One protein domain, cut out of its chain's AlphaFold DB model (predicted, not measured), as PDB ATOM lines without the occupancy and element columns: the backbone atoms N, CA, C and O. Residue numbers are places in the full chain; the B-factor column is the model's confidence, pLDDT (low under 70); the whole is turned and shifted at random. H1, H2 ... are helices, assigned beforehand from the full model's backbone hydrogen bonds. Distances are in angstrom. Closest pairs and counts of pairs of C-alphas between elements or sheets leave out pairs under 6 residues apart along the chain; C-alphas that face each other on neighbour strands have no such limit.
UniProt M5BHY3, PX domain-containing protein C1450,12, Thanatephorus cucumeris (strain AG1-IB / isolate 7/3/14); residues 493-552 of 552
ATOM      1  N   LYS A 493      87.544  91.076 -21.316       90.44
ATOM      2  CA  LYS A 493      86.444  90.155 -20.974       90.44
ATOM      3  C   LYS A 493      85.206  90.909 -20.496       90.44
ATOM      4  O   LYS A 493      84.102  90.606 -20.926       90.44
ATOM      5  N   PHE A 494      85.402  91.927 -19.663       86.00
ATOM      6  CA  PHE A 494      84.321  92.779 -19.184       86.00
ATOM      7  C   PHE A 494      83.644  93.551 -20.322       86.00
ATOM      8  O   PHE A 494      82.421  93.607 -20.384       86.00
ATOM      9  N   ALA A 495      84.417  94.104 -21.260       80.88
ATOM     10  CA  ALA A 495      83.876  94.778 -22.435       80.88
ATOM     11  C   ALA A 495      83.089  93.815 -23.339       80.88
ATOM     12  O   ALA A 495      82.017  94.177 -23.820       80.88
ATOM     13  N   GLU A 496      83.585  92.591 -23.541       88.75
ATOM     14  CA  GLU A 496      82.887  91.539 -24.291       88.75
ATOM     15  C   GLU A 496      81.568  91.138 -23.610       88.75
ATOM     16  O   GLU A 496      80.530  91.060 -24.269       88.75
ATOM     17  N   GLU A 497      81.577  90.953 -22.289       86.31
ATOM     18  CA  GLU A 497      80.387  90.606 -21.508       86.31
ATOM     19  C   GLU A 497      79.353  91.741 -21.495       86.31
ATOM     20  O   GLU A 497      78.163  91.503 -21.714       86.31
ATOM     21  N   ILE A 498      79.797  92.990 -21.329       83.00
ATOM     22  CA  ILE A 498      78.930  94.167 -21.450       83.00
ATOM     23  C   ILE A 498      78.326  94.244 -22.847       83.00
ATOM     24  O   ILE A 498      77.121  94.452 -22.966       83.00
ATOM     25  N   ALA A 499      79.126  94.083 -23.901       81.50
ATOM     26  CA  ALA A 499      78.632  94.153 -25.271       81.50
ATOM     27  C   ALA A 499      77.556  93.088 -25.531       81.50
ATOM     28  O   ALA A 499      76.500  93.404 -26.085       81.50
ATOM     29  N   ALA A 500      77.776  91.854 -25.065       87.00
ATOM     30  CA  ALA A 500      76.789  90.783 -25.150       87.00
ATOM     31  C   ALA A 500      75.499  91.128 -24.385       87.00
ATOM     32  O   ALA A 500      74.395  90.935 -24.900       87.00
ATOM     33  N   ARG A 501      75.623  91.694 -23.179       84.81
ATOM     34  CA  ARG A 501      74.476  92.084 -22.348       84.81
ATOM     35  C   ARG A 501      73.689  93.254 -22.946       84.81
ATOM     36  O   ARG A 501      72.460  93.242 -22.905       84.81
ATOM     37  N   ILE A 502      74.375  94.229 -23.546       84.06
ATOM     38  CA  ILE A 502      73.755  95.347 -24.272       84.06
ATOM     39  C   ILE A 502      72.990  94.835 -25.495       84.06
ATOM     40  O   ILE A 502      71.868  95.281 -25.730       84.06
ATOM     41  N   GLU A 503      73.548  93.898 -26.263       84.62
ATOM     42  CA  GLU A 503      72.853  93.356 -27.437       84.62
ATOM     43  C   GLU A 503      71.618  92.531 -27.038       84.62
ATOM     44  O   GLU A 503      70.557  92.688 -27.643       84.62
ATOM     45  N   ALA A 504      71.704  91.733 -25.965       85.44
ATOM     46  CA  ALA A 504      70.550  91.021 -25.411       85.44
ATOM     47  C   ALA A 504      69.435  91.990 -24.975       85.44
ATOM     48  O   ALA A 504      68.272  91.816 -25.348       85.44
ATOM     49  N   LEU A 505      69.794  93.065 -24.265       88.38
ATOM     50  CA  LEU A 505      68.853  94.116 -23.879       88.38
ATOM     51  C   LEU A 505      68.242  94.811 -25.100       88.38
ATOM     52  O   LEU A 505      67.041  95.063 -25.142       88.38
ATOM     53  N   ARG A 506      69.047  95.108 -26.123       84.94
ATOM     54  CA  ARG A 506      68.561  95.704 -27.372       84.94
ATOM     55  C   ARG A 506      67.550  94.795 -28.073       84.94
ATOM     56  O   ARG A 506      66.607  95.305 -28.684       84.94
ATOM     57  N   GLY A 507      67.735  93.478 -27.986       87.81
ATOM     58  CA  GLY A 507      66.763  92.470 -28.405       87.81
ATOM     59  C   GLY A 507      65.444  92.593 -27.642       87.81
ATOM     60  O   GLY A 507      64.407  92.810 -28.269       87.81
ATOM     61  N   ALA A 508      65.495  92.568 -26.308       87.31
ATOM     62  CA  ALA A 508      64.320  92.700 -25.441       87.31
ATOM     63  C   ALA A 508      63.555  94.019 -25.675       87.31
ATOM     64  O   ALA A 508      62.345  94.016 -25.892       87.31
ATOM     65  N   VAL A 509      64.260  95.156 -25.750       86.00
ATOM     66  CA  VAL A 509      63.665  96.473 -26.058       86.00
ATOM     67  C   VAL A 509      62.979  96.468 -27.427       86.00
ATOM     68  O   VAL A 509      61.925  97.082 -27.603       86.00
ATOM     69  N   ARG A 510      63.556  95.778 -28.419       86.06
ATOM     70  CA  ARG A 510      62.947  95.636 -29.748       86.06
ATOM     71  C   ARG A 510      61.684  94.776 -29.697       86.06
ATOM     72  O   ARG A 510      60.720  95.145 -30.363       86.06
ATOM     73  N   GLY A 511      61.685  93.697 -28.914       85.06
ATOM     74  CA  GLY A 511      60.510  92.859 -28.654       85.06
ATOM     75  C   GLY A 511      59.369  93.666 -28.037       85.06
ATOM     76  O   GLY A 511      58.309  93.793 -28.643       85.06
ATOM     77  N   VAL A 512      59.644  94.360 -26.927       85.44
ATOM     78  CA  VAL A 512      58.675  95.237 -26.244       85.44
ATOM     79  C   VAL A 512      58.146  96.334 -27.169       85.44
ATOM     80  O   VAL A 512      56.946  96.610 -27.196       85.44
ATOM     81  N   ARG A 513      59.017  96.962 -27.968       84.31
ATOM     82  CA  ARG A 513      58.598  97.966 -28.956       84.31
ATOM     83  C   ARG A 513      57.713  97.361 -30.048       84.31
ATOM     84  O   ARG A 513      56.782  98.032 -30.489       84.31
ATOM     85  N   GLY A 514      58.002  96.137 -30.486       84.44
ATOM     86  CA  GLY A 514      57.178  95.389 -31.435       84.44
ATOM     87  C   GLY A 514      55.779  95.127 -30.881       84.44
ATOM     88  O   GLY A 514      54.797  95.464 -31.539       84.44
ATOM     89  N   ASP A 515      55.695  94.643 -29.643       82.69
ATOM     90  CA  ASP A 515      54.421  94.412 -28.957       82.69
ATOM     91  C   ASP A 515      53.641  95.707 -28.734       82.69
ATOM     92  O   ASP A 515      52.426  95.723 -28.893       82.69
ATOM     93  N   MET A 516      54.323  96.816 -28.436       82.62
ATOM     94  CA  MET A 516      53.689  98.125 -28.269       82.62
ATOM     95  C   MET A 516      53.142  98.698 -29.585       82.62
ATOM     96  O   MET A 516      52.108  99.361 -29.577       82.62
ATOM     97  N   MET A 517      53.839  98.475 -30.706       84.06
ATOM     98  CA  MET A 517      53.459  98.986 -32.032       84.06
ATOM     99  C   MET A 517      52.475  98.074 -32.789       84.06
ATOM    100  O   MET A 517      51.971  98.479 -33.837       84.06
ATOM    101  N   GLY A 518      52.198  96.866 -32.289       82.19
ATOM    102  CA  GLY A 518      51.198  95.955 -32.850       82.19
ATOM    103  C   GLY A 518      49.751  96.436 -32.660       82.19
ATOM    104  O   GLY A 518      49.468  97.317 -31.845       82.19
ATOM    105  N   ALA A 519      48.811  95.842 -33.405       70.25
ATOM    106  CA  ALA A 519      47.381  96.090 -33.205       70.25
ATOM    107  C   ALA A 519      46.976  95.683 -31.775       70.25
ATOM    108  O   ALA A 519      47.329  94.597 -31.320       70.25
ATOM    109  N   ASP A 520      46.297  96.582 -31.056       79.19
ATOM    110  CA  ASP A 520      45.967  96.462 -29.625       79.19
ATOM    111  C   ASP A 520      47.175  96.291 -28.676       79.19
ATOM    112  O   ASP A 520      47.027  95.846 -27.535       79.19
ATOM    113  N   GLY A 521      48.375  96.696 -29.106       78.06
ATOM    114  CA  GLY A 521      49.635  96.472 -28.394       78.06
ATOM    115  C   GLY A 521      49.683  97.008 -26.963       78.06
ATOM    116  O   GLY A 521      50.000  96.281 -26.020       78.06
ATOM    117  N   LEU A 522      49.286  98.268 -26.763       81.69
ATOM    118  CA  LEU A 522      49.199  98.865 -25.425       81.69
ATOM    119  C   LEU A 522      48.158  98.155 -24.552       81.69
ATOM    120  O   LEU A 522      48.430  97.869 -23.388       81.69
ATOM    121  N   SER A 523      46.994  97.814 -25.110       82.81
ATOM    122  CA  SER A 523      45.945  97.074 -24.397       82.81
ATOM    123  C   SER A 523      46.437  95.699 -23.946       82.81
ATOM    124  O   SER A 523      46.139  95.285 -22.828       82.81
ATOM    125  N   ARG A 524      47.246  95.024 -24.770       80.12
ATOM    126  CA  ARG A 524      47.877  93.739 -24.450       80.12
ATOM    127  C   ARG A 524      48.912  93.871 -23.339       80.12
ATOM    128  O   ARG A 524      48.872  93.091 -22.398       80.12
ATOM    129  N   ILE A 525      49.781  94.880 -23.402       83.56
ATOM    130  CA  ILE A 525      50.771  95.156 -22.350       83.56
ATOM    131  C   ILE A 525      50.067  95.439 -21.016       83.56
ATOM    132  O   ILE A 525      50.400  94.830 -20.004       83.56
ATOM    133  N   PHE A 526      49.040  96.298 -21.010       82.88
ATOM    134  CA  PHE A 526      48.264  96.586 -19.801       82.88
ATOM    135  C   PHE A 526      47.464  95.381 -19.300       82.88
ATOM    136  O   PHE A 526      47.306  95.236 -18.091       82.88
ATOM    137  N   ALA A 527      46.963  94.517 -20.186       84.12
ATOM    138  CA  ALA A 527      46.299  93.276 -19.796       84.12
ATOM    139  C   ALA A 527      47.282  92.298 -19.141       84.12
ATOM    140  O   ALA A 527      46.972  91.749 -18.088       84.12
ATOM    141  N   THR A 528      48.481  92.144 -19.708       82.00
ATOM    142  CA  THR A 528      49.550  91.312 -19.143       82.00
ATOM    143  C   THR A 528      49.984  91.833 -17.776       82.00
ATOM    144  O   THR A 528      49.973  91.069 -16.820       82.00
ATOM    145  N   ILE A 529      50.253  93.140 -17.647       83.12
ATOM    146  CA  ILE A 529      50.639  93.766 -16.369       83.12
ATOM    147  C   ILE A 529      49.530  93.623 -15.316       83.12
ATOM    148  O   ILE A 529      49.821  93.399 -14.147       83.12
ATOM    149  N   LYS A 530      48.253  93.736 -15.709       83.44
ATOM    150  CA  LYS A 530      47.113  93.546 -14.795       83.44
ATOM    151  C   LYS A 530      46.903  92.088 -14.381       83.44
ATOM    152  O   LYS A 530      46.314  91.854 -13.330       83.44
ATOM    153  N   ALA A 531      47.321  91.132 -15.208       86.12
ATOM    154  CA  ALA A 531      47.194  89.705 -14.930       86.12
ATOM    155  C   ALA A 531      48.343  89.171 -14.058       86.12
ATOM    156  O   ALA A 531      48.138  88.233 -13.290       86.12
ATOM    157  N   THR A 532      49.537  89.762 -14.148       83.69
ATOM    158  CA  THR A 532      50.701  89.390 -13.330       83.69
ATOM    159  C   THR A 532      50.664  90.080 -11.965       83.69
ATOM    160  O   THR A 532      50.681  91.306 -11.898       83.69
ATOM    161  N   GLN A 533      50.640  89.306 -10.871       81.94
ATOM    162  CA  GLN A 533      50.727  89.844  -9.501       81.94
ATOM    163  C   GLN A 533      52.162  90.199  -9.083       81.94
ATOM    164  O   GLN A 533      52.343  91.114  -8.281       81.94
ATOM    165  N   ASP A 534      53.167  89.495  -9.613       83.44
ATOM    166  CA  ASP A 534      54.583  89.686  -9.285       83.44
ATOM    167  C   ASP A 534      55.388  90.083 -10.533       83.44
ATOM    168  O   ASP A 534      55.141  89.609 -11.644       83.44
ATOM    169  N   VAL A 535      56.395  90.941 -10.338       80.06
ATOM    170  CA  VAL A 535      57.323  91.393 -11.386       80.06
ATOM    171  C   VAL A 535      58.094  90.213 -11.993       80.06
ATOM    172  O   VAL A 535      58.423  90.226 -13.179       80.06
ATOM    173  N   ARG A 536      58.328  89.162 -11.198       83.38
ATOM    174  CA  ARG A 536      59.024  87.926 -11.602       83.38
ATOM    175  C   ARG A 536      58.216  87.022 -12.534       83.38
ATOM    176  O   ARG A 536      58.798  86.119 -13.132       83.38
ATOM    177  N   ASP A 537      56.920  87.287 -12.688       84.00
ATOM    178  CA  ASP A 537      56.035  86.532 -13.581       84.00
ATOM    179  C   ASP A 537      55.839  87.232 -14.938       84.00
ATOM    180  O   ASP A 537      55.154  86.707 -15.818       84.00
ATOM    181  N   LEU A 538      56.439  88.416 -15.145       86.19
ATOM    182  CA  LEU A 538      56.393  89.079 -16.448       86.19
ATOM    183  C   LEU A 538      57.180  88.297 -17.513       86.19
ATOM    184  O   LEU A 538      58.154  87.620 -17.195       86.19
ATOM    185  N   PRO A 539      56.836  88.428 -18.804       87.62
ATOM    186  CA  PRO A 539      57.662  87.867 -19.865       87.62
ATOM    187  C   PRO A 539      59.095  88.422 -19.820       87.62
ATOM    188  O   PRO A 539      59.308  89.591 -19.484       87.62
ATOM    189  N   ALA A 540      60.066  87.584 -20.198       84.19
ATOM    190  CA  ALA A 540      61.499  87.867 -20.073       84.19
ATOM    191  C   ALA A 540      61.921  89.208 -20.704       84.19
ATOM    192  O   ALA A 540      62.753  89.919 -20.141       84.19
ATOM    193  N   ASP A 541      61.294  89.594 -21.819       84.12
ATOM    194  CA  ASP A 541      61.575  90.859 -22.502       84.12
ATOM    195  C   ASP A 541      61.170  92.083 -21.662       84.12
ATOM    196  O   ASP A 541      61.907  93.066 -21.604       84.12
ATOM    197  N   TYR A 542      60.038  92.026 -20.949       85.44
ATOM    198  CA  TYR A 542      59.598  93.114 -20.067       85.44
ATOM    199  C   TYR A 542      60.405  93.158 -18.768       85.44
ATOM    200  O   TYR A 542      60.719  94.246 -18.289       85.44
ATOM    201  N   GLN A 543      60.786  91.998 -18.223       86.56
ATOM    202  CA  GLN A 543      61.663  91.923 -17.050       86.56
ATOM    203  C   GLN A 543      63.039  92.523 -17.337       86.56
ATOM    204  O   GLN A 543      63.533  93.326 -16.554       86.56
ATOM    205  N   ALA A 544      63.638  92.183 -18.482       84.75
ATOM    206  CA  ALA A 544      64.942  92.703 -18.879       84.75
ATOM    207  C   ALA A 544      64.937  94.234 -19.027       84.75
ATOM    208  O   ALA A 544      65.891  94.899 -18.622       84.75
ATOM    209  N   VAL A 545      63.853  94.801 -19.569       84.75
ATOM    210  CA  VAL A 545      63.682  96.258 -19.690       84.75
ATOM    211  C   VAL A 545      63.457  96.918 -18.327       84.75
ATOM    212  O   VAL A 545      64.015  97.985 -18.084       84.75
ATOM    213  N   LEU A 546      62.689  96.295 -17.429       84.75
ATOM    214  CA  LEU A 546      62.459  96.789 -16.065       84.75
ATOM    215  C   LEU A 546      63.731  96.786 -15.216       84.75
ATOM    216  O   LEU A 546      64.046  97.792 -14.586       84.75
ATOM    217  N   GLU A 547      64.482  95.685 -15.223       82.56
ATOM    218  CA  GLU A 547      65.761  95.581 -14.515       82.56
ATOM    219  C   GLU A 547      66.771  96.599 -15.045       82.56
ATOM    220  O   GLU A 547      67.498  97.220 -14.275       82.56
ATOM    221  N   TRP A 548      66.781  96.846 -16.357       79.88
ATOM    222  CA  TRP A 548      67.613  97.902 -16.919       79.88
ATOM    223  C   TRP A 548      67.160  99.302 -16.495       79.88
ATOM    224  O   TRP A 548      67.993 100.091 -16.060       79.88
ATOM    225  N   ALA A 549      65.857  99.590 -16.548       77.88
ATOM    226  CA  ALA A 549      65.293 100.870 -16.114       77.88
ATOM    227  C   ALA A 549      65.474 101.136 -14.609       77.88
ATOM    228  O   ALA A 549      65.361 102.273 -14.170       77.88
ATOM    229  N   ARG A 550      65.734 100.092 -13.813       79.81
ATOM    230  CA  ARG A 550      66.074 100.195 -12.390       79.81
ATOM    231  C   ARG A 550      67.547 100.536 -12.151       79.81
ATOM    232  O   ARG A 550      67.872 101.097 -11.110       79.81
ATOM    233  N   ILE A 551      68.430 100.123 -13.062       69.75
ATOM    234  CA  ILE A 551      69.883 100.338 -12.974       69.75
ATOM    235  C   ILE A 551      70.285 101.680 -13.611       69.75
ATOM    236  O   ILE A 551      71.299 102.250 -13.210       69.75
ATOM    237  N   SER A 552      69.528 102.156 -14.608       54.12
ATOM    238  CA  SER A 552      69.695 103.478 -15.234       54.12
ATOM    239  C   SER A 552      69.155 104.598 -14.361       54.12
ATOM    240  O   SER A 552      69.794 105.670 -14.351       54.12
TER     241      SER A 552
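What this domain is: This is residues 493 to 552 of the 552 residues of the protein "PX domain-containing protein C1450,12" of Thanatephorus cucumeris (strain AG1-IB / isolate 7/3/14) (UniProt M5BHY3). One long helix, H1, makes a corner like an L with the shorter H2 at its far end, and H3 packs by its first half, residues 540 to 545, on residues 505 to 512 of H1 at a steep angle. The first residues of H1, 493 to 501, stick out free as an arm, and between H2 and H3 the chain loops back toward H1 through residues 532 to 539. The printed part has 60 residues with three named helices, H1, H2 and H3 in that order along the chain, and no named strand; the class is all helix. The whole is loose, with a radius of gyration of the C-alphas of 13.1 A, and elongated, spanning 41 by 25 by 16 A.

Where its parts are: H1, the longest helix, holds residues 493 to 517; it begins at C-alpha 493 at (86.444, 90.155, -20.974) and ends at C-alpha 517 at (53.459, 98.986, -32.032), 35.9 A from first to last C-alpha. H2 holds residues 521 to 531 and is 15.3 A long, with C-alpha 521 at (49.635, 96.472, -28.394). H3 holds residues 540 to 551 and is 16.6 A long, ending at C-alpha 551 at (69.883, 100.338, -12.974).

How they stand to each other: H1 and H3 touch, with 13 pairs of C-alphas within 8 A. The closest C-alphas of the two are those of Ala 508 and Asp 541, 4.4 A apart. Their lines stand at a steep tilt of 62 degrees, and they run opposite ways. H1 touches H3 with residues 505 to 512 alone, and H3 touches H1 with residues 540 to 545 alone. H1 and H2 touch only at the corner by their link; the closest C-alphas are those of Asp 515 and Gly 521, 5.2 A apart. Their lines are about perpendicular, at 75 degrees. H2 and H3 are apart. In H1, H2 and H3 every O i to N i+4 pair is within hydrogen-bond range.

The domain as a whole: The two C-alphas farthest apart are those of Lys 493 and Asp 520, at 41.9 A. Without residues 493 to 501, which stand free, the body has 51 residues and spans 28 by 24 by 15 A, with a radius of gyration of 11.0 A. The printed part has no cut and ends at residue 552, the chain's last. The link from H1 to H2 is tight, with 3 residues, and the link from H2 to H3 is short, with 8 residues. The mean pLDDT of the printed part is 83.0, and residues 551 to 552 are under 70.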